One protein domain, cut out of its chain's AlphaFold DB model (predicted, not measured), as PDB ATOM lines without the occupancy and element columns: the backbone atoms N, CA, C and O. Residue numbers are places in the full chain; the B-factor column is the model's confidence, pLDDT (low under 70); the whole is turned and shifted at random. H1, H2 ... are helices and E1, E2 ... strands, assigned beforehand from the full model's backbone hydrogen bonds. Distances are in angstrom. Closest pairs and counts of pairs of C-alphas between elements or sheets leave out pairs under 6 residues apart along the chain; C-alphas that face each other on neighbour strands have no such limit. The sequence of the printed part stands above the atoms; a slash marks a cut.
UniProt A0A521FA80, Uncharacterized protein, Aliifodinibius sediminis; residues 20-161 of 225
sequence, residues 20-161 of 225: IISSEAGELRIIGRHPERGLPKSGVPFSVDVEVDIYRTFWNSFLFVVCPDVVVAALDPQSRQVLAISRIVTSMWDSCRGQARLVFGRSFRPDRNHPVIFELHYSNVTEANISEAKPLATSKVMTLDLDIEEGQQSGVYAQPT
ATOM      1  N   ILE A  20     -46.219  18.360   9.584       89.94
ATOM      2  CA  ILE A  20     -46.458  18.256   8.146       89.94
ATOM      3  C   ILE A  20     -45.258  18.757   7.322       89.94
ATOM      4  O   ILE A  20     -45.097  18.368   6.163       89.94
ATOM      5  N   ILE A  21     -44.389  19.579   7.922       90.56
ATOM      6  CA  ILE A  21     -43.055  19.925   7.415       90.56
ATOM      7  C   ILE A  21     -42.054  19.708   8.543       90.56
ATOM      8  O   ILE A  21     -42.261  20.189   9.650       90.56
ATOM      9  N   SER A  22     -40.952  19.033   8.237       89.31
ATOM     10  CA  SER A  22     -39.793  18.897   9.117       89.31
ATOM     11  C   SER A  22     -38.544  19.015   8.250       89.31
ATOM     12  O   SER A  22     -38.214  18.082   7.516       89.31
ATOM     13  N   SER A  23     -37.886  20.173   8.272       87.25
ATOM     14  CA  SER A  23     -36.702  20.461   7.453       87.25
ATOM     15  C   SER A  23     -35.623  21.177   8.261       87.25
ATOM     16  O   SER A  23     -35.843  21.562   9.400       87.25
ATOM     17  N   GLU A  24     -34.458  21.410   7.659       83.25
ATOM     18  CA  GLU A  24     -33.384  22.212   8.268       83.25
ATOM     19  C   GLU A  24     -33.759  23.684   8.514       83.25
ATOM     20  O   GLU A  24     -33.111  24.355   9.313       83.25
ATOM     21  N   ALA A  25     -34.802  24.190   7.847       82.19
ATOM     22  CA  ALA A  25     -35.281  25.558   8.026       82.19
ATOM     23  C   ALA A  25     -36.279  25.683   9.191       82.19
ATOM     24  O   ALA A  25     -36.415  26.760   9.769       82.19
ATOM     25  N   GLY A  26     -36.977  24.601   9.538       86.94
ATOM     26  CA  GLY A  26     -37.960  24.592  10.614       86.94
ATOM     27  C   GLY A  26     -38.972  23.459  10.506       86.94
ATOM     28  O   GLY A  26     -38.930  22.619   9.600       86.94
ATOM     29  N   GLU A  27     -39.916  23.474  11.436       91.00
ATOM     30  CA  GLU A  27     -41.039  22.555  11.512       91.00
ATOM     31  C   GLU A  27     -42.362  23.301  11.342       91.00
ATOM     32  O   GLU A  27     -42.527  24.423  11.818       91.00
ATOM     33  N   LEU A  28     -43.324  22.665  10.679       92.19
ATOM     34  CA  LEU A  28     -44.706  23.127  10.598       92.19
ATOM     35  C   LEU A  28     -45.627  21.990  11.007       92.19
ATOM     36  O   LEU A  28     -45.511  20.883  10.481       92.19
ATOM     37  N   ARG A  29     -46.596  22.292  11.863       92.62
ATOM     38  CA  ARG A  29     -47.661  21.376  12.274       92.62
ATOM     39  C   ARG A  29     -49.016  22.059  12.207       92.62
ATOM     40  O   ARG A  29     -49.132  23.269  12.391       92.62
ATOM     41  N   ILE A  30     -50.047  21.267  11.948       91.88
ATOM     42  CA  ILE A  30     -51.430  21.721  12.041       91.88
ATOM     43  C   ILE A  30     -51.916  21.374  13.447       91.88
ATOM     44  O   ILE A  30     -51.928  20.205  13.821       91.88
ATOM     45  N   ILE A  31     -52.294  22.385  14.223       89.56
ATOM     46  CA  ILE A  31     -52.677  22.253  15.637       89.56
ATOM     47  C   ILE A  31     -54.187  22.347  15.867       89.56
ATOM     48  O   ILE A  31     -54.668  22.049  16.956       89.56
ATOM     49  N   GLY A  32     -54.944  22.759  14.848       86.69
ATOM     50  CA  GLY A  32     -56.393  22.905  14.938       86.69
ATOM     51  C   GLY A  32     -57.073  22.899  13.576       86.69
ATOM     52  O   GLY A  32     -56.456  23.168  12.542       86.69
ATOM     53  N   ARG A  33     -58.372  22.598  13.578       88.50
ATOM     54  CA  ARG A  33     -59.220  22.477  12.386       88.50
ATOM     55  C   ARG A  33     -60.604  23.041  12.688       88.50
ATOM     56  O   ARG A  33     -61.171  22.741  13.731       88.50
ATOM     57  N   HIS A  34     -61.169  23.803  11.752       88.75
ATOM     58  CA  HIS A  34     -62.479  24.442  11.896       88.75
ATOM     59  C   HIS A  34     -63.339  24.239  10.632       88.75
ATOM     60  O   HIS A  34     -62.966  24.727   9.559       88.75
ATOM     61  N   PRO A  35     -64.509  23.576  10.736       88.69
ATOM     62  CA  PRO A  35     -65.011  22.900  11.936       88.69
ATOM     63  C   PRO A  35     -64.123  21.708  12.327       88.69
ATOM     64  O   PRO A  35     -63.486  21.100  11.472       88.69
ATOM     65  N   GLU A  36     -64.110  21.353  13.612       87.38
ATOM     66  CA  GLU A  36     -63.346  20.195  14.101       87.38
ATOM     67  C   GLU A  36     -63.820  18.884  13.471       87.38
ATOM     68  O   GLU A  36     -63.009  17.983  13.236       87.38
ATOM     69  N   ARG A  37     -65.124  18.805  13.164       87.00
ATOM     70  CA  ARG A  37     -65.774  17.645  12.556       87.00
ATOM     71  C   ARG A  37     -66.611  17.996  11.331       87.00
ATOM     72  O   ARG A  37     -67.340  18.991  11.330       87.00
ATOM     73  N   GLY A  38     -66.561  17.127  10.326       87.44
ATOM     74  CA  GLY A  38     -67.343  17.235   9.098       87.44
ATOM     75  C   GLY A  38     -66.950  18.415   8.204       87.44
ATOM     76  O   GLY A  38     -65.852  18.960   8.285       87.44
ATOM     77  N   LEU A  39     -67.857  18.797   7.302       87.25
ATOM     78  CA  LEU A  39     -67.645  19.895   6.357       87.25
ATOM     79  C   LEU A  39     -68.114  21.238   6.934       87.25
ATOM     80  O   LEU A  39     -69.099  21.282   7.678       87.25
ATOM     81  N   PRO A  40     -67.482  22.364   6.550       85.62
ATOM     82  CA  PRO A  40     -67.968  23.681   6.940       85.62
ATOM     83  C   PRO A  40     -69.379  23.929   6.387       85.62
ATOM     84  O   PRO A  40     -69.704  23.585   5.243       85.62
ATOM     85  N   LYS A  41     -70.223  24.577   7.202       84.00
ATOM     86  CA  LYS A  41     -71.568  25.007   6.792       84.00
ATOM     87  C   LYS A  41     -71.488  25.921   5.563       84.00
ATOM     88  O   LYS A  41     -70.487  26.595   5.324       84.00
ATOM     89  N   SER A  42     -72.567  25.978   4.782       80.50
ATOM     90  CA  SER A  42     -72.639  26.881   3.625       80.50
ATOM     91  C   SER A  42     -72.330  28.331   4.027       80.50
ATOM     92  O   SER A  42     -72.823  28.817   5.043       80.50
ATOM     93  N   GLY A  43     -71.477  29.005   3.253       76.00
ATOM     94  CA  GLY A  43     -71.023  30.374   3.523       76.00
ATOM     95  C   GLY A  43     -69.937  30.526   4.599       76.00
ATOM     96  O   GLY A  43     -69.328  31.595   4.665       76.00
ATOM     97  N   VAL A  44     -69.647  29.487   5.389       83.75
ATOM     98  CA  VAL A  44     -68.565  29.481   6.386       83.75
ATOM     99  C   VAL A  44     -67.287  28.940   5.733       83.75
ATOM    100  O   VAL A  44     -67.345  27.890   5.089       83.75
ATOM    101  N   PRO A  45     -66.142  29.640   5.830       86.56
ATOM    102  CA  PRO A  45     -64.881  29.127   5.314       86.56
ATOM    103  C   PRO A  45     -64.351  27.992   6.194       86.56
ATOM    104  O   PRO A  45     -64.522  28.005   7.411       86.56
ATOM    105  N   PHE A  46     -63.680  27.032   5.564       90.25
ATOM    106  CA  PHE A  46     -62.825  26.089   6.275       90.25
ATOM    107  C   PHE A  46     -61.560  26.812   6.754       90.25
ATOM    108  O   PHE A  46     -61.045  27.686   6.050       90.25
ATOM    109  N   SER A  47     -61.039  26.453   7.922       92.31
ATOM    110  CA  SER A  47     -59.742  26.962   8.368       92.31
ATOM    111  C   SER A  47     -58.981  25.952   9.202       92.31
ATOM    112  O   SER A  47     -59.583  25.127   9.884       92.31
ATOM    113  N   VAL A  48     -57.659  26.064   9.189       92.19
ATOM    114  CA  VAL A  48     -56.779  25.308  10.083       92.19
ATOM    115  C   VAL A  48     -55.908  26.261  10.878       92.19
ATOM    116  O   VAL A  48     -55.522  27.321  10.380       92.19
ATOM    117  N   ASP A  49     -55.602  25.875  12.105       91.00
ATOM    118  CA  ASP A  49     -54.615  26.552  12.931       91.00
ATOM    119  C   ASP A  49     -53.280  25.847  12.739       91.00
ATOM    120  O   ASP A  49     -53.198  24.619  12.797       91.00
ATOM    121  N   VAL A  50     -52.244  26.627  12.466       91.69
ATOM    122  CA  VAL A  50     -50.895  26.130  12.225       91.69
ATOM    123  C   VAL A  50     -49.927  26.711  13.233       91.69
ATOM    124  O   VAL A  50     -50.035  27.873  13.621       91.69
ATOM    125  N   GLU A  51     -48.957  25.894  13.608       90.50
ATOM    126  CA  GLU A  51     -47.820  26.283  14.423       90.50
ATOM    127  C   GLU A  51     -46.542  26.023  13.638       90.50
ATOM    128  O   GLU A  51     -46.369  24.956  13.044       90.50
ATOM    129  N   VAL A  52     -45.657  27.014  13.638       90.19
ATOM    130  CA  VAL A  52     -44.331  26.921  13.042       90.19
ATOM    131  C   VAL A  52     -43.284  27.085  14.128       90.19
ATOM    132  O   VAL A  52     -43.393  27.984  14.959       90.19
ATOM    133  N   ASP A  53     -42.247  26.260  14.064       89.81
ATOM    134  CA  ASP A  53     -41.021  26.377  14.848       89.81
ATOM    135  C   ASP A  53     -39.848  26.587  13.877       89.81
ATOM    136  O   ASP A  53     -39.520  25.696  13.092       89.81
ATOM    137  N   ILE A  54     -39.271  27.792  13.841       85.81
ATOM    138  CA  ILE A  54     -38.162  28.110  12.930       85.81
ATOM    139  C   ILE A  54     -36.830  27.924  13.629       85.81
ATOM    140  O   ILE A  54     -36.550  28.544  14.656       85.81
ATOM    141  N   TYR A  55     -35.935  27.166  13.001       80.88
ATOM    142  CA  TYR A  55     -34.589  27.034  13.525       80.88
ATOM    143  C   TYR A  55     -33.826  28.355  13.391       80.88
ATOM    144  O   TYR A  55     -33.720  28.960  12.320       80.88
ATOM    145  N   ARG A  56     -33.295  28.810  14.531       68.12
ATOM    146  CA  ARG A  56     -32.511  30.042  14.673       68.12
ATOM    147  C   ARG A  56     -31.491  30.160  13.546       68.12
ATOM    148  O   ARG A  56     -30.543  29.382  13.469       68.12
ATOM    149  N   THR A  57     -31.672  31.162  12.691       60.34
ATOM    150  CA  THR A  57     -30.757  31.412  11.579       60.34
ATOM    151  C   THR A  57     -29.763  32.502  11.974       60.34
ATOM    152  O   THR A  57     -30.153  33.597  12.381       60.34
ATOM    153  N   PHE A  58     -28.466  32.227  11.847       53.31
ATOM    154  CA  PHE A  58     -27.415  33.222  12.068       53.31
ATOM    155  C   PHE A  58     -27.275  34.106  10.824       53.31
ATOM    156  O   PHE A  58     -26.567  33.761   9.880       53.31
ATOM    157  N   TRP A  59     -27.957  35.251  10.800       45.69
ATOM    158  CA  TRP A  59     -27.774  36.238   9.735       45.69
ATOM    159  C   TRP A  59     -26.580  37.147  10.045       45.69
ATOM    160  O   TRP A  59     -26.662  38.000  10.922       45.69
ATOM    161  N   ASN A  60     -25.472  36.936   9.319       39.84
ATOM    162  CA  ASN A  60     -24.323  37.832   9.086       39.84
ATOM    163  C   ASN A  60     -24.195  39.081   9.982       39.84
ATOM    164  O   ASN A  60     -24.178  40.212   9.505       39.84
ATOM    165  N   SER A  61     -24.038  38.888  11.287       40.66
ATOM    166  CA  SER A  61     -23.379  39.836  12.181       40.66
ATOM    167  C   SER A  61     -23.148  39.140  13.515       40.66
ATOM    168  O   SER A  61     -24.013  38.458  14.052       40.66
ATOM    169  N   PHE A  62     -21.932  39.282  14.017       43.81
ATOM    170  CA  PHE A  62     -21.282  38.521  15.083       43.81
ATOM    171  C   PHE A  62     -22.003  38.486  16.460       43.81
ATOM    172  O   PHE A  62     -21.432  37.957  17.406       43.81
ATOM    173  N   LEU A  63     -23.229  39.019  16.615       50.09
ATOM    174  CA  LEU A  63     -23.899  39.172  17.919       50.09
ATOM    175  C   LEU A  63     -25.440  39.040  17.963       50.09
ATOM    176  O   LEU A  63     -25.981  39.127  19.064       50.09
ATOM    177  N   PHE A  64     -26.174  38.802  16.866       52.03
ATOM    178  CA  PHE A  64     -27.649  38.745  16.936       52.03
ATOM    179  C   PHE A  64     -28.243  37.476  16.316       52.03
ATOM    180  O   PHE A  64     -28.276  37.299  15.102       52.03
ATOM    181  N   VAL A  65     -28.752  36.598  17.184       60.62
ATOM    182  CA  VAL A  65     -29.688  35.533  16.809       60.62
ATOM    183  C   VAL A  65     -31.046  36.186  16.579       60.62
ATOM    184  O   VAL A  65     -31.566  36.819  17.494       60.62
ATOM    185  N   VAL A  66     -31.620  36.034  15.386       70.94
ATOM    186  CA  VAL A  66     -32.955  36.555  15.056       70.94
ATOM    187  C   VAL A  66     -33.884  35.413  14.662       70.94
ATOM    188  O   VAL A  66     -33.474  34.483  13.968       70.94
ATOM    189  N   CYS A  67     -35.135  35.485  15.114       76.31
ATOM    190  CA  CYS A  67     -36.208  34.632  14.618       76.31
ATOM    191  C   CYS A  67     -36.828  35.334  13.408       76.31
ATOM    192  O   CYS A  67     -37.383  36.422  13.578       76.31
ATOM    193  N   PRO A  68     -36.677  34.805  12.184       81.12
ATOM    194  CA  PRO A  68     -37.320  35.419  11.040       81.12
ATOM    195  C   PRO A  68     -38.826  35.147  11.094       81.12
ATOM    196  O   PRO A  68     -39.267  34.027  11.367       81.12
ATOM    197  N   ASP A  69     -39.617  36.170  10.790       85.81
ATOM    198  CA  ASP A  69     -41.019  35.977  10.437       85.81
ATOM    199  C   ASP A  69     -41.112  35.137   9.163       85.81
ATOM    200  O   ASP A  69     -40.274  35.231   8.257       85.81
ATOM    201  N   VAL A  70     -42.185  34.368   9.056       90.25
ATOM    202  CA  VAL A  70     -42.398  33.458   7.931       90.25
ATOM    203  C   VAL A  70     -43.804  33.579   7.387       90.25
ATOM    204  O   VAL A  70     -44.706  34.137   8.013       90.25
ATOM    205  N   VAL A  71     -43.988  33.073   6.181       92.75
ATOM    206  CA  VAL A  71     -45.285  32.963   5.530       92.75
ATOM    207  C   VAL A  71     -45.561  31.492   5.307       92.75
ATOM    208  O   VAL A  71     -44.718  30.771   4.780       92.75
ATOM    209  N   VAL A  72     -46.745  31.054   5.718       93.88
ATOM    210  CA  VAL A  72     -47.246  29.717   5.423       93.88
ATOM    211  C   VAL A  72     -48.346  29.854   4.390       93.88
ATOM    212  O   VAL A  72     -49.275  30.646   4.560       93.88
ATOM    213  N   ALA A  73     -48.250  29.067   3.328       94.56
ATOM    214  CA  ALA A  73     -49.275  28.986   2.304       94.56
ATOM    215  C   ALA A  73     -49.722  27.544   2.100       94.56
ATOM    216  O   ALA A  73     -48.898  26.636   2.057       94.56
ATOM    217  N   ALA A  74     -51.026  27.357   1.940       95.62
ATOM    218  CA  ALA A  74     -51.621  26.136   1.431       95.62
ATOM    219  C   ALA A  74     -51.946  26.346  -0.049       95.62
ATOM    220  O   ALA A  74     -52.641  27.302  -0.406       95.62
ATOM    221  N   LEU A  75     -51.448  25.458  -0.904       94.81
ATOM    222  CA  LEU A  75     -51.605  25.530  -2.352       94.81
ATOM    223  C   LEU A  75     -52.225  24.241  -2.887       94.81
ATOM    224  O   LEU A  75     -52.011  23.161  -2.331       94.81
ATOM    225  N   ASP A  76     -52.927  24.350  -4.009       93.44
ATOM    226  CA  ASP A  76     -53.263  23.189  -4.825       93.44
ATOM    227  C   ASP A  76     -51.979  22.638  -5.487       93.44
ATOM    228  O   ASP A  76     -51.234  23.398  -6.118       93.44
ATOM    229  N   PRO A  77     -51.673  21.336  -5.358       92.88
ATOM    230  CA  PRO A  77     -50.399  20.777  -5.805       92.88
ATOM    231  C   PRO A  77     -50.218  20.771  -7.325       92.88
ATOM    232  O   PRO A  77     -49.081  20.710  -7.787       92.88
ATOM    233  N   GLN A  78     -51.304  20.802  -8.105       90.62
ATOM    234  CA  GLN A  78     -51.234  20.720  -9.565       90.62
ATOM    235  C   GLN A  78     -51.221  22.104 -10.210       90.62
ATOM    236  O   GLN A  78     -50.343  22.423 -11.005       90.62
ATOM    237  N   SER A  79     -52.199  22.933  -9.856       91.50
ATOM    238  CA  SER A  79     -52.395  24.273 -10.405       91.50
ATOM    239  C   SER A  79     -51.552  25.340  -9.714       91.50
ATOM    240  O   SER A  79     -51.449  26.449 -10.237       91.50
ATOM    241  N   ARG A  80     -50.970  25.034  -8.542       90.69
ATOM    242  CA  ARG A  80     -50.279  25.998  -7.666       90.69
ATOM    243  C   ARG A  80     -51.179  27.148  -7.201       90.69
ATOM    244  O   ARG A  80     -50.674  28.160  -6.720       90.69
ATOM    245  N   GLN A  81     -52.501  27.007  -7.324       91.62
ATOM    246  CA  GLN A  81     -53.448  28.004  -6.849       91.62
ATOM    247  C   GLN A  81     -53.330  28.161  -5.332       91.62
ATOM    248  O   GLN A  81     -53.305  27.171  -4.601       91.62
ATOM    249  N   VAL A  82     -53.306  29.406  -4.858       92.12
ATOM    250  CA  VAL A  82     -53.311  29.706  -3.425       92.12
ATOM    251  C   VAL A  82     -54.687  29.413  -2.845       92.12
ATOM    252  O   VAL A  82     -55.687  29.999  -3.254       92.12
ATOM    253  N   LEU A  83     -54.737  28.486  -1.892       92.56
ATOM    254  CA  LEU A  83     -55.963  28.095  -1.198       92.56
ATOM    255  C   LEU A  83     -56.123  28.854   0.121       92.56
ATOM    256  O   LEU A  83     -57.238  29.236   0.477       92.56
ATOM    257  N   ALA A  84     -55.010  29.074   0.824       92.06
ATOM    258  CA  ALA A  84     -54.908  29.911   2.013       92.06
ATOM    259  C   ALA A  84     -53.464  30.407   2.174       92.06
ATOM    260  O   ALA A  84     -52.522  29.711   1.803       92.06
ATOM    261  N   ILE A  85     -53.272  31.583   2.763       93.00
ATOM    262  CA  ILE A  85     -51.945  32.129   3.064       93.00
ATOM    263  C   ILE A  85     -52.018  32.975   4.330       93.00
ATOM    264  O   ILE A  85     -52.999  33.683   4.553       93.00
ATOM    265  N   SER A  86     -50.996  32.896   5.175       90.56
ATOM    266  CA  SER A  86     -50.889  33.746   6.356       90.56
ATOM    267  C   SER A  86     -49.435  34.004   6.724       90.56
ATOM    268  O   SER A  86     -48.560  33.162   6.515       90.56
ATOM    269  N   ARG A  87     -49.184  35.188   7.283       89.12
ATOM    270  CA  ARG A  87     -47.895  35.546   7.871       89.12
ATOM    271  C   ARG A  87     -47.902  35.167   9.344       89.12
ATOM    272  O   ARG A  87     -48.844  35.487  10.063       89.12
ATOM    273  N   ILE A  88     -46.821  34.543   9.782       85.94
ATOM    274  CA  ILE A  88     -46.599  34.123  11.157       85.94
ATOM    275  C   ILE A  88     -45.457  34.959  11.717       85.94
ATOM    276  O   ILE A  88     -44.343  34.941  11.188       85.94
ATOM    277  N   VAL A  89     -45.766  35.709  12.772       84.44
ATOM    278  CA  VAL A  89     -44.762  36.443  13.541       84.44
ATOM    279  C   VAL A  89     -44.148  35.472  14.536       84.44
ATOM    280  O   VAL A  89     -44.878  34.858  15.316       84.44
ATOM    281  N   THR A  90     -42.831  35.301  14.479       79.44
ATOM    282  CA  THR A  90     -42.113  34.385  15.375       79.44
ATOM    283  C   THR A  90     -41.488  35.157  16.534       79.44
ATOM    284  O   THR A  90     -41.092  36.315  16.403       79.44
ATOM    285  N   SER A  91     -41.422  34.532  17.709       73.62
ATOM    286  CA  SER A  91     -40.981  35.192  18.942       73.62
ATOM    287  C   SER A  91     -39.680  34.590  19.457       73.62
ATOM    288  O   SER A  91     -39.575  33.382  19.652       73.62
ATOM    289  N   MET A  92     -38.677  35.431  19.739       71.00
ATOM    290  CA  MET A  92     -37.438  34.987  20.398       71.00
ATOM    291  C   MET A  92     -37.675  34.438  21.805       71.00
ATOM    292  O   MET A  92     -36.924  33.569  22.252       71.00
ATOM    293  N   TRP A  93     -38.706  34.940  22.485       74.69
ATOM    294  CA  TRP A  93     -39.102  34.490  23.817       74.69
ATOM    295  C   TRP A  93     -39.717  33.092  23.774       74.69
ATOM    296  O   TRP A  93     -39.490  32.302  24.684       74.69
ATOM    297  N   ASP A  94     -40.360  32.759  22.655       72.44
ATOM    298  CA  ASP A  94     -41.008  31.469  22.415       72.44
ATOM    299  C   ASP A  94     -40.145  30.574  21.513       72.44
ATOM    300  O   ASP A  94     -40.641  29.789  20.714       72.44
ATOM    301  N   SER A  95     -38.817  30.708  21.603       77.25
ATOM    302  CA  SER A  95     -37.853  29.881  20.861       77.25
ATOM    303  C   SER A  95     -38.010  29.898  19.332       77.25
ATOM    304  O   SER A  95     -37.716  28.906  18.684       77.25
ATOM    305  N   CYS A  96     -38.385  31.038  18.750       82.56
ATOM    306  CA  CYS A  96     -38.691  31.212  17.322       82.56
ATOM    307  C   CYS A  96     -39.945  30.474  16.840       82.56
ATOM    308  O   CYS A  96     -40.108  30.234  15.639       82.56
ATOM    309  N   ARG A  97     -40.863  30.182  17.762       84.69
ATOM    310  CA  ARG A  97     -42.188  29.662  17.451       84.69
ATOM    311  C   ARG A  97     -43.174  30.784  17.145       84.69
ATOM    312  O   ARG A  97     -43.037  31.910  17.629       84.69
ATOM    313  N   GLY A  98     -44.182  30.462  16.345       85.38
ATOM    314  CA  GLY A  98     -45.346  31.308  16.116       85.38
ATOM    315  C   GLY A  98     -46.528  30.500  15.592       85.38
ATOM    316  O   GLY A  98     -46.373  29.367  15.136       85.38
ATOM    317  N   GLN A  99     -47.718  31.090  15.648       86.88
ATOM    318  CA  GLN A  99     -48.951  30.455  15.195       86.88
ATOM    319  C   GLN A  99     -49.787  31.398  14.338       86.88
ATOM    320  O   GLN A  99     -49.724  32.620  14.484       86.88
ATOM    321  N   ALA A 100     -50.599  30.824  13.457       86.75
ATOM    322  CA  ALA A 100     -51.605  31.566  12.714       86.75
ATOM    323  C   ALA A 100     -52.759  30.667  12.276       86.75
ATOM    324  O   ALA A 100     -52.623  29.451  12.162       86.75
ATOM    325  N   ARG A 101     -53.888  31.297  11.946       89.81
ATOM    326  CA  ARG A 101     -55.001  30.636  11.266       89.81
ATOM    327  C   ARG A 101     -54.874  30.810   9.756       89.81
ATOM    328  O   ARG A 101     -54.781  31.934   9.262       89.81
ATOM    329  N   LEU A 102     -54.923  29.703   9.024       88.25
ATOM    330  CA  LEU A 102     -55.068  29.673   7.571       88.25
ATOM    331  C   LEU A 102     -56.550  29.555   7.231       88.25
ATOM    332  O   LEU A 102     -57.183  28.538   7.516       88.25
ATOM    333  N   VAL A 103     -57.108  30.602   6.631       91.62
ATOM    334  CA  VAL A 103     -58.514  30.644   6.218       91.62
ATOM    335  C   VAL A 103     -58.601  30.344   4.730       91.62
ATOM    336  O   VAL A 103     -58.059  31.088   3.916       91.62
ATOM    337  N   PHE A 104     -59.297  29.266   4.382       90.62
ATOM    338  CA  PHE A 104     -59.478  28.850   2.998       90.62
ATOM    339  C   PHE A 104     -60.619  29.624   2.338       90.62
ATOM    340  O   PHE A 104     -61.540  30.123   2.998       90.62
ATOM    341  N   GLY A 105     -60.591  29.687   1.005       83.75
ATOM    342  CA  GLY A 105     -61.688  30.245   0.217       83.75
ATOM    343  C   GLY A 105     -63.046  29.639   0.601       83.75
ATOM    344  O   GLY A 105     -63.163  28.450   0.889       83.75
ATOM    345  N   ARG A 106     -64.117  30.443   0.583       85.06
ATOM    346  CA  ARG A 106     -65.459  30.006   1.036       85.06
ATOM    347  C   ARG A 106     -66.037  28.827   0.251       85.06
ATOM    348  O   ARG A 106     -66.934  28.157   0.760       85.06
ATOM    349  N   SER A 107     -65.561  28.602  -0.971       85.81
ATOM    350  CA  SER A 107     -65.924  27.473  -1.831       85.81
ATOM    351  C   SER A 107     -65.119  26.207  -1.544       85.81
ATOM    352  O   SER A 107     -65.577  25.127  -1.900       85.81
ATOM    353  N   PHE A 108     -63.955  26.314  -0.897       88.50
ATOM    354  CA  PHE A 108     -63.105  25.166  -0.609       88.50
ATOM    355  C   PHE A 108     -63.797  24.233   0.385       88.50
ATOM    356  O   PHE A 108     -64.315  24.668   1.422       88.50
ATOM    357  N   ARG A 109     -63.828  22.945   0.062       89.94
ATOM    358  CA  ARG A 109     -64.360  21.900   0.930       89.94
ATOM    359  C   ARG A 109     -63.291  20.824   1.059       89.94
ATOM    360  O   ARG A 109     -62.892  20.282   0.034       89.94
ATOM    361  N   PRO A 110     -62.803  20.552   2.278       89.00
ATOM    362  CA  PRO A 110     -61.795  19.526   2.452       89.00
ATOM    363  C   PRO A 110     -62.414  18.157   2.162       89.00
ATOM    364  O   PRO A 110     -63.312  17.710   2.873       89.00
ATOM    365  N   ASP A 111     -61.944  17.502   1.110       89.69
ATOM    366  CA  ASP A 111     -62.271  16.117   0.794       89.69
ATOM    367  C   ASP A 111     -61.047  15.420   0.170       89.69
ATOM    368  O   ASP A 111     -59.991  16.029  -0.030       89.69
ATOM    369  N   ARG A 112     -61.185  14.130  -0.148       87.88
ATOM    370  CA  ARG A 112     -60.098  13.304  -0.701       87.88
ATOM    371  C   ARG A 112     -59.632  13.710  -2.101       87.88
ATOM    372  O   ARG A 112     -58.557  13.295  -2.521       87.88
ATOM    373  N   ASN A 113     -60.440  14.475  -2.828       90.06
ATOM    374  CA  ASN A 113     -60.182  14.895  -4.202       90.06
ATOM    375  C   ASN A 113     -59.592  16.307  -4.287       90.06
ATOM    376  O   ASN A 113     -59.197  16.721  -5.374       90.06
ATOM    377  N   HIS A 114     -59.508  17.027  -3.165       90.12
ATOM    378  CA  HIS A 114     -58.902  18.354  -3.077       90.12
ATOM    379  C   HIS A 114     -57.604  18.286  -2.260       90.12
ATOM    380  O   HIS A 114     -57.574  18.706  -1.097       90.12
ATOM    381  N   PRO A 115     -56.529  17.710  -2.834       93.94
ATOM    382  CA  PRO A 115     -55.248  17.638  -2.160       93.94
ATOM    383  C   PRO A 115     -54.644  19.031  -1.991       93.94
ATOM    384  O   PRO A 115     -54.865  19.940  -2.786       93.94
ATOM    385  N   VAL A 116     -53.824  19.174  -0.959       94.38
ATOM    386  CA  VAL A 116     -53.118  20.404  -0.620       94.38
ATOM    387  C   VAL A 116     -51.644  20.111  -0.370       94.38
ATOM    388  O   VAL A 116     -51.265  19.019   0.067       94.38
ATOM    389  N   ILE A 117     -50.811  21.109  -0.628       95.94
ATOM    390  CA  ILE A 117     -49.433  21.179  -0.141       95.94
ATOM    391  C   ILE A 117     -49.276  22.433   0.702       95.94
ATOM    392  O   ILE A 117     -49.867  23.470   0.400       95.94
ATOM    393  N   PHE A 118     -48.469  22.341   1.748       96.56
ATOM    394  CA  PHE A 118     -48.083  23.479   2.560       96.56
ATOM    395  C   PHE A 118     -46.671  23.897   2.199       96.56
ATOM    396  O   PHE A 118     -45.782  23.059   2.044       96.56
ATOM    397  N   GLU A 119     -46.461  25.198   2.094       95.31
ATOM    398  CA  GLU A 119     -45.154  25.781   1.865       95.31
ATOM    399  C   GLU A 119     -44.835  26.810   2.927       95.31
ATOM    400  O   GLU A 119     -45.669  27.642   3.287       95.31
ATOM    401  N   LEU A 120     -43.592  26.754   3.381       93.69
ATOM    402  CA  LEU A 120     -42.997  27.739   4.253       93.69
ATOM    403  C   LEU A 120     -42.142  28.683   3.410       93.69
ATOM    404  O   LEU A 120     -41.333  28.240   2.598       93.69
ATOM    405  N   HIS A 121     -42.300  29.979   3.618       91.69
ATOM    406  CA  HIS A 121     -41.636  31.043   2.871       91.69
ATOM    407  C   HIS A 121     -41.093  32.112   3.821       91.69
ATOM    408  O   HIS A 121     -41.542  32.236   4.961       91.69
ATOM    409  N   TYR A 122     -40.157  32.929   3.339       85.44
ATOM    410  CA  TYR A 122     -39.753  34.145   4.048       85.44
ATOM    411  C   TYR A 122     -40.879  35.195   4.062       85.44
ATOM    412  O   TYR A 122     -41.760  35.211   3.200       85.44
ATOM    413  N   SER A 123     -40.827  36.118   5.027       81.00
ATOM    414  CA  SER A 123     -41.877  37.112   5.303       81.00
ATOM    415  C   SER A 123     -42.233  38.079   4.164       81.00
ATOM    416  O   SER A 123     -43.217  38.807   4.273       81.00
ATOM    417  N   ASN A 124     -41.420  38.164   3.110       79.44
ATOM    418  CA  ASN A 124     -41.638  39.041   1.955       79.44
ATOM    419  C   ASN A 124     -42.530  38.414   0.865       79.44
ATOM    420  O   ASN A 124     -42.851  39.085  -0.120       79.44
ATOM    421  N   VAL A 125     -42.910  37.144   1.018       84.38
ATOM    422  CA  VAL A 125     -43.805  36.447   0.089       84.38
ATOM    423  C   VAL A 125     -45.263  36.813   0.376       84.38
ATOM    424  O   VAL A 125     -45.695  36.947   1.517       84.38
ATOM    425  N   THR A 126     -46.028  37.004  -0.688       86.25
ATOM    426  CA  THR A 126     -47.440  37.388  -0.706       86.25
ATOM    427  C   THR A 126     -48.175  36.524  -1.725       86.25
ATOM    428  O   THR A 126     -47.551  35.877  -2.563       86.25
ATOM    429  N   GLU A 127     -49.506  36.559  -1.717       79.69
ATOM    430  CA  GLU A 127     -50.318  35.836  -2.705       79.69
ATOM    431  C   GLU A 127     -49.940  36.184  -4.158       79.69
ATOM    432  O   GLU A 127     -49.973  35.323  -5.029       79.69
ATOM    433  N   ALA A 128     -49.506  37.423  -4.415       80.94
ATOM    434  CA  ALA A 128     -49.173  37.894  -5.757       80.94
ATOM    435  C   ALA A 128     -47.839  37.361  -6.311       80.94
ATOM    436  O   ALA A 128     -47.668  37.338  -7.525       80.94
ATOM    437  N   ASN A 129     -46.884  36.974  -5.456       87.50
ATOM    438  CA  ASN A 129     -45.534  36.567  -5.883       87.50
ATOM    439  C   ASN A 129     -45.154  35.137  -5.462       87.50
ATOM    440  O   ASN A 129     -44.058  34.671  -5.775       87.50
ATOM    441  N   ILE A 130     -46.047  34.414  -4.783       86.69
ATOM    442  CA  ILE A 130     -45.766  33.069  -4.272       86.69
ATOM    443  C   ILE A 130     -45.515  32.026  -5.367       86.69
ATOM    444  O   ILE A 130     -44.797  31.056  -5.139       86.69
ATOM    445  N   SER A 131     -46.054  32.225  -6.570       83.94
ATOM    446  CA  SER A 131     -45.805  31.338  -7.712       83.94
ATOM    447  C   SER A 131     -44.344  31.339  -8.167       83.94
ATOM    448  O   SER A 131     -43.880  30.346  -8.719       83.94
ATOM    449  N   GLU A 132     -43.629  32.442  -7.944       86.25
ATOM    450  CA  GLU A 132     -42.227  32.634  -8.340       86.25
ATOM    451  C   GLU A 132     -41.264  32.465  -7.156       86.25
ATOM    452  O   GLU A 132     -40.060  32.276  -7.341       86.25
ATOM    453  N   ALA A 133     -41.785  32.536  -5.928       88.75
ATOM    454  CA  ALA A 133     -41.001  32.411  -4.714       88.75
ATOM    455  C   ALA A 133     -40.507  30.972  -4.513       88.75
ATOM    456  O   ALA A 133     -41.262  30.004  -4.608       88.75
ATOM    457  N   LYS A 134     -39.222  30.830  -4.170       91.81
ATOM    458  CA  LYS A 134     -38.658  29.545  -3.758       91.81
ATOM    459  C   LYS A 134     -39.032  29.280  -2.291       91.81
ATOM    460  O   LYS A 134     -38.594  30.057  -1.437       91.81
ATOM    461  N   PRO A 135     -39.767  28.196  -1.980       92.88
ATOM    462  CA  PRO A 135     -40.101  27.866  -0.603       92.88
ATOM    463  C   PRO A 135     -38.847  27.485   0.191       92.88
ATOM    464  O   PRO A 135     -37.906  26.889  -0.337       92.88
ATOM    465  N   LEU A 136     -38.865  27.812   1.481       91.00
ATOM    466  CA  LEU A 136     -37.928  27.307   2.485       91.00
ATOM    467  C   LEU A 136     -38.086  25.800   2.663       91.00
ATOM    468  O   LEU A 136     -37.106  25.071   2.793       91.00
ATOM    469  N   ALA A 137     -39.336  25.347   2.684       92.62
ATOM    470  CA  ALA A 137     -39.692  23.951   2.814       92.62
ATOM    471  C   ALA A 137     -41.110  23.718   2.292       92.62
ATOM    472  O   ALA A 137     -41.953  24.616   2.335       92.62
ATOM    473  N   THR A 138     -41.368  22.495   1.841       93.88
ATOM    474  CA  THR A 138     -42.660  22.078   1.292       93.88
ATOM    475  C   THR A 138     -43.076  20.767   1.948       93.88
ATOM    476  O   THR A 138     -42.248  19.873   2.138       93.88
ATOM    477  N   SER A 139     -44.351  20.644   2.311       93.69
ATOM    478  CA  SER A 139     -44.913  19.410   2.855       93.69
ATOM    479  C   SER A 139     -45.064  18.342   1.774       93.69
ATOM    480  O   SER A 139     -45.034  18.612   0.571       93.69
ATOM    481  N   LYS A 140     -45.336  17.106   2.199       92.25
ATOM    482  CA  LYS A 140     -45.934  16.120   1.292       92.25
ATOM    483  C   LYS A 140     -47.350  16.558   0.906       92.25
ATOM    484  O   LYS A 140     -47.995  17.312   1.637       92.25
ATOM    485  N   VAL A 141     -47.822  16.054  -0.232       93.00
ATOM    486  CA  VAL A 141     -49.223  16.192  -0.646       93.00
ATOM    487  C   VAL A 141     -50.108  15.460   0.359       93.00
ATOM    488  O   VAL A 141     -49.822  14.314   0.707       93.00
ATOM    489  N   MET A 142     -51.169  16.116   0.820       92.56
ATOM    490  CA  MET A 142     -52.119  15.557   1.783       92.56
ATOM    491  C   MET A 142     -53.526  16.104   1.563       92.56
ATOM    492  O   MET A 142     -53.729  17.008   0.761       92.56
ATOM    493  N   THR A 143     -54.498  15.562   2.282       92.25
ATOM    494  CA  THR A 143     -55.885  16.035   2.296       92.25
ATOM    495  C   THR A 143     -56.249  16.482   3.711       92.25
ATOM    496  O   THR A 143     -55.630  16.064   4.687       92.25
ATOM    497  N   LEU A 144     -57.230  17.378   3.828       92.12
ATOM    498  CA  LEU A 144     -57.696  17.925   5.115       92.12
ATOM    499  C   LEU A 144     -59.099  17.409   5.481       92.12
ATOM    500  O   LEU A 144     -59.842  18.060   6.220       92.12
ATOM    501  N   ASP A 145     -59.477  16.267   4.900       90.31
ATOM    502  CA  ASP A 145     -60.788  15.624   5.024       90.31
ATOM    503  C   ASP A 145     -60.997  14.929   6.370       90.31
ATOM    504  O   ASP A 145     -62.142  14.702   6.754       90.31
ATOM    505  N   LEU A 146     -59.910  14.644   7.089       89.31
ATOM    506  CA  LEU A 146     -59.941  14.025   8.407       89.31
ATOM    507  C   LEU A 146     -60.492  14.978   9.468       89.31
ATOM    508  O   LEU A 146     -60.187  16.174   9.484       89.31
ATOM    509  N   ASP A 147     -61.257  14.423  10.400       90.56
ATOM    510  CA  ASP A 147     -61.637  15.131  11.618       90.56
ATOM    511  C   ASP A 147     -60.436  15.289  12.561       90.56
ATOM    512  O   ASP A 147     -59.423  14.604  12.417       90.56
ATOM    513  N   ILE A 148     -60.524  16.207  13.535       84.81
ATOM    514  CA  ILE A 148     -59.371  16.545  14.391       84.81
ATOM    515  C   ILE A 148     -58.784  15.313  15.108       84.81
ATOM    516  O   ILE A 148     -57.569  15.145  15.153       84.81
ATOM    517  N   GLU A 149     -59.637  14.404  15.591       86.50
ATOM    518  CA  GLU A 149     -59.226  13.164  16.264       86.50
ATOM    519  C   GLU A 149     -58.570  12.166  15.297       86.50
ATOM    520  O   GLU A 149     -57.518  11.602  15.599       86.50
ATOM    521  N   GLU A 150     -59.152  11.973  14.111       87.50
ATOM    522  CA  GLU A 150     -58.617  11.074  13.078       87.50
ATOM    523  C   GLU A 150     -57.277  11.587  12.530       87.50
ATOM    524  O   GLU A 150     -56.335  10.824  12.296       87.50
ATOM    525  N   GLY A 151     -57.159  12.903  12.357       85.19
ATOM    526  CA  GLY A 151     -55.920  13.534  11.931       85.19
ATOM    527  C   GLY A 151     -54.826  13.465  12.996       85.19
ATOM    528  O   GLY A 151     -53.665  13.288  12.640       85.19
ATOM    529  N   GLN A 152     -55.167  13.505  14.288       87.56
ATOM    530  CA  GLN A 152     -54.198  13.273  15.367       87.56
ATOM    531  C   GLN A 152     -53.704  11.822  15.394       87.56
ATOM    532  O   GLN A 152     -52.508  11.579  15.537       87.56
ATOM    533  N   GLN A 153     -54.599  10.850  15.196       84.88
ATOM    534  CA  GLN A 153     -54.224   9.433  15.140       84.88
ATOM    535  C   GLN A 153     -53.358   9.098  13.920       84.88
ATOM    536  O   GLN A 153     -52.476   8.246  14.002       84.88
ATOM    537  N   SER A 154     -53.600   9.767  12.790       82.44
ATOM    538  CA  SER A 154     -52.828   9.576  11.556       82.44
ATOM    539  C   SER A 154     -51.550  10.421  11.482       82.44
ATOM    540  O   SER A 154     -50.726  10.193  10.596       82.44
ATOM    541  N   GLY A 155     -51.362  11.377  12.398       83.25
ATOM    542  CA  GLY A 155     -50.212  12.285  12.421       83.25
ATOM    543  C   GLY A 155     -50.293  13.459  11.445       83.25
ATOM    544  O   GLY A 155     -49.290  14.128  11.222       83.25
ATOM    545  N   VAL A 156     -51.461  13.725  10.854       84.88
ATOM    546  CA  VAL A 156     -51.707  14.939  10.054       84.88
ATOM    547  C   VAL A 156     -51.888  16.162  10.958       84.88
ATOM    548  O   VAL A 156     -51.470  17.264  10.606       84.88
ATOM    549  N   TYR A 157     -52.500  15.963  12.127       88.25
ATOM    550  CA  TYR A 157     -52.695  16.989  13.147       88.25
ATOM    551  C   TYR A 157     -51.868  16.668  14.392       88.25
ATOM    552  O   TYR A 157     -51.646  15.507  14.732       88.25
ATOM    553  N   ALA A 158     -51.429  17.709  15.086       85.06
ATOM    554  CA  ALA A 158     -50.727  17.624  16.355       85.06
ATOM    555  C   ALA A 158     -51.547  18.313  17.446       85.06
ATOM    556  O   ALA A 158     -52.399  19.156  17.166       85.06
ATOM    557  N   GLN A 159     -51.271  17.983  18.704       81.12
ATOM    558  CA  GLN A 159     -51.695  18.856  19.793       81.12
ATOM    559  C   GLN A 159     -50.837  20.135  19.780       81.12
ATOM    560  O   GLN A 159     -49.660  20.062  19.404       81.12
ATOM    561  N   PRO A 160     -51.392  21.294  20.181       72.44
ATOM    562  CA  PRO A 160     -50.605  22.506  20.381       72.44
ATOM    563  C   PRO A 160     -49.441  22.255  21.344       72.44
ATOM    564  O   PRO A 160     -49.592  21.511  22.316       72.44
ATOM    565  N   THR A 161     -48.289  22.887  21.104       70.62
ATOM    566  CA  THR A 161     -47.116  22.671  21.968       70.62
ATOM    567  C   THR A 161     -47.300  23.274  23.358       70.62
ATOM    568  O   THR A 161     -46.754  22.744  24.324       70.62
TER     569      THR A 161
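Overview. This is residues 20 to 161 of the 225 residues of an uncharacterized protein of Aliifodinibius sediminis (UniProt A0A521FA80). Little is regular structure, yet you find a sandwich of two antiparallel sheets face to face, E1-E2-E3-E6 and E5-E4-E7, with strands crossed at 45 degrees; H1 grazes the first. The 142 printed residues hold seven strands, then one helix, 54 residues in all, mostly strand; compact, radius of gyration of the C-alphas 15.2 A, spans 53, 32 and 24 A.

Along the chain. Find E1, residues 20 to 23, from C-alpha 20 at (-46.458, 18.256, 8.146). Then read E2, 26 to 34, 24.6 A long; E3, 47 to 54, 22.1 A; E4, 70 to 75; E5, 82 to 88; E6, 97 to 103; E7, 117 to 122; and H1, 148 to 154, ending at (-52.828, 9.576, 11.556).

Arrangement. Hairpins E1-E2 and E2-E3 make a meander, each strand antiparallel neighbour of the one before; N 29 and O 51 are 2.9 A apart. Between the sheets, the closest C-alphas of E5 and E6, Ala 84 and Leu 102, are 5.6 A apart. In H1 every O i to N i+4 pair is within hydrogen-bond range.

Size, cuts and confidence. The printed part has no cut; links E2-E3, E3-E4, E6-E7 and E7-H1 are long. Residues 56 to 65 have pLDDT under 70.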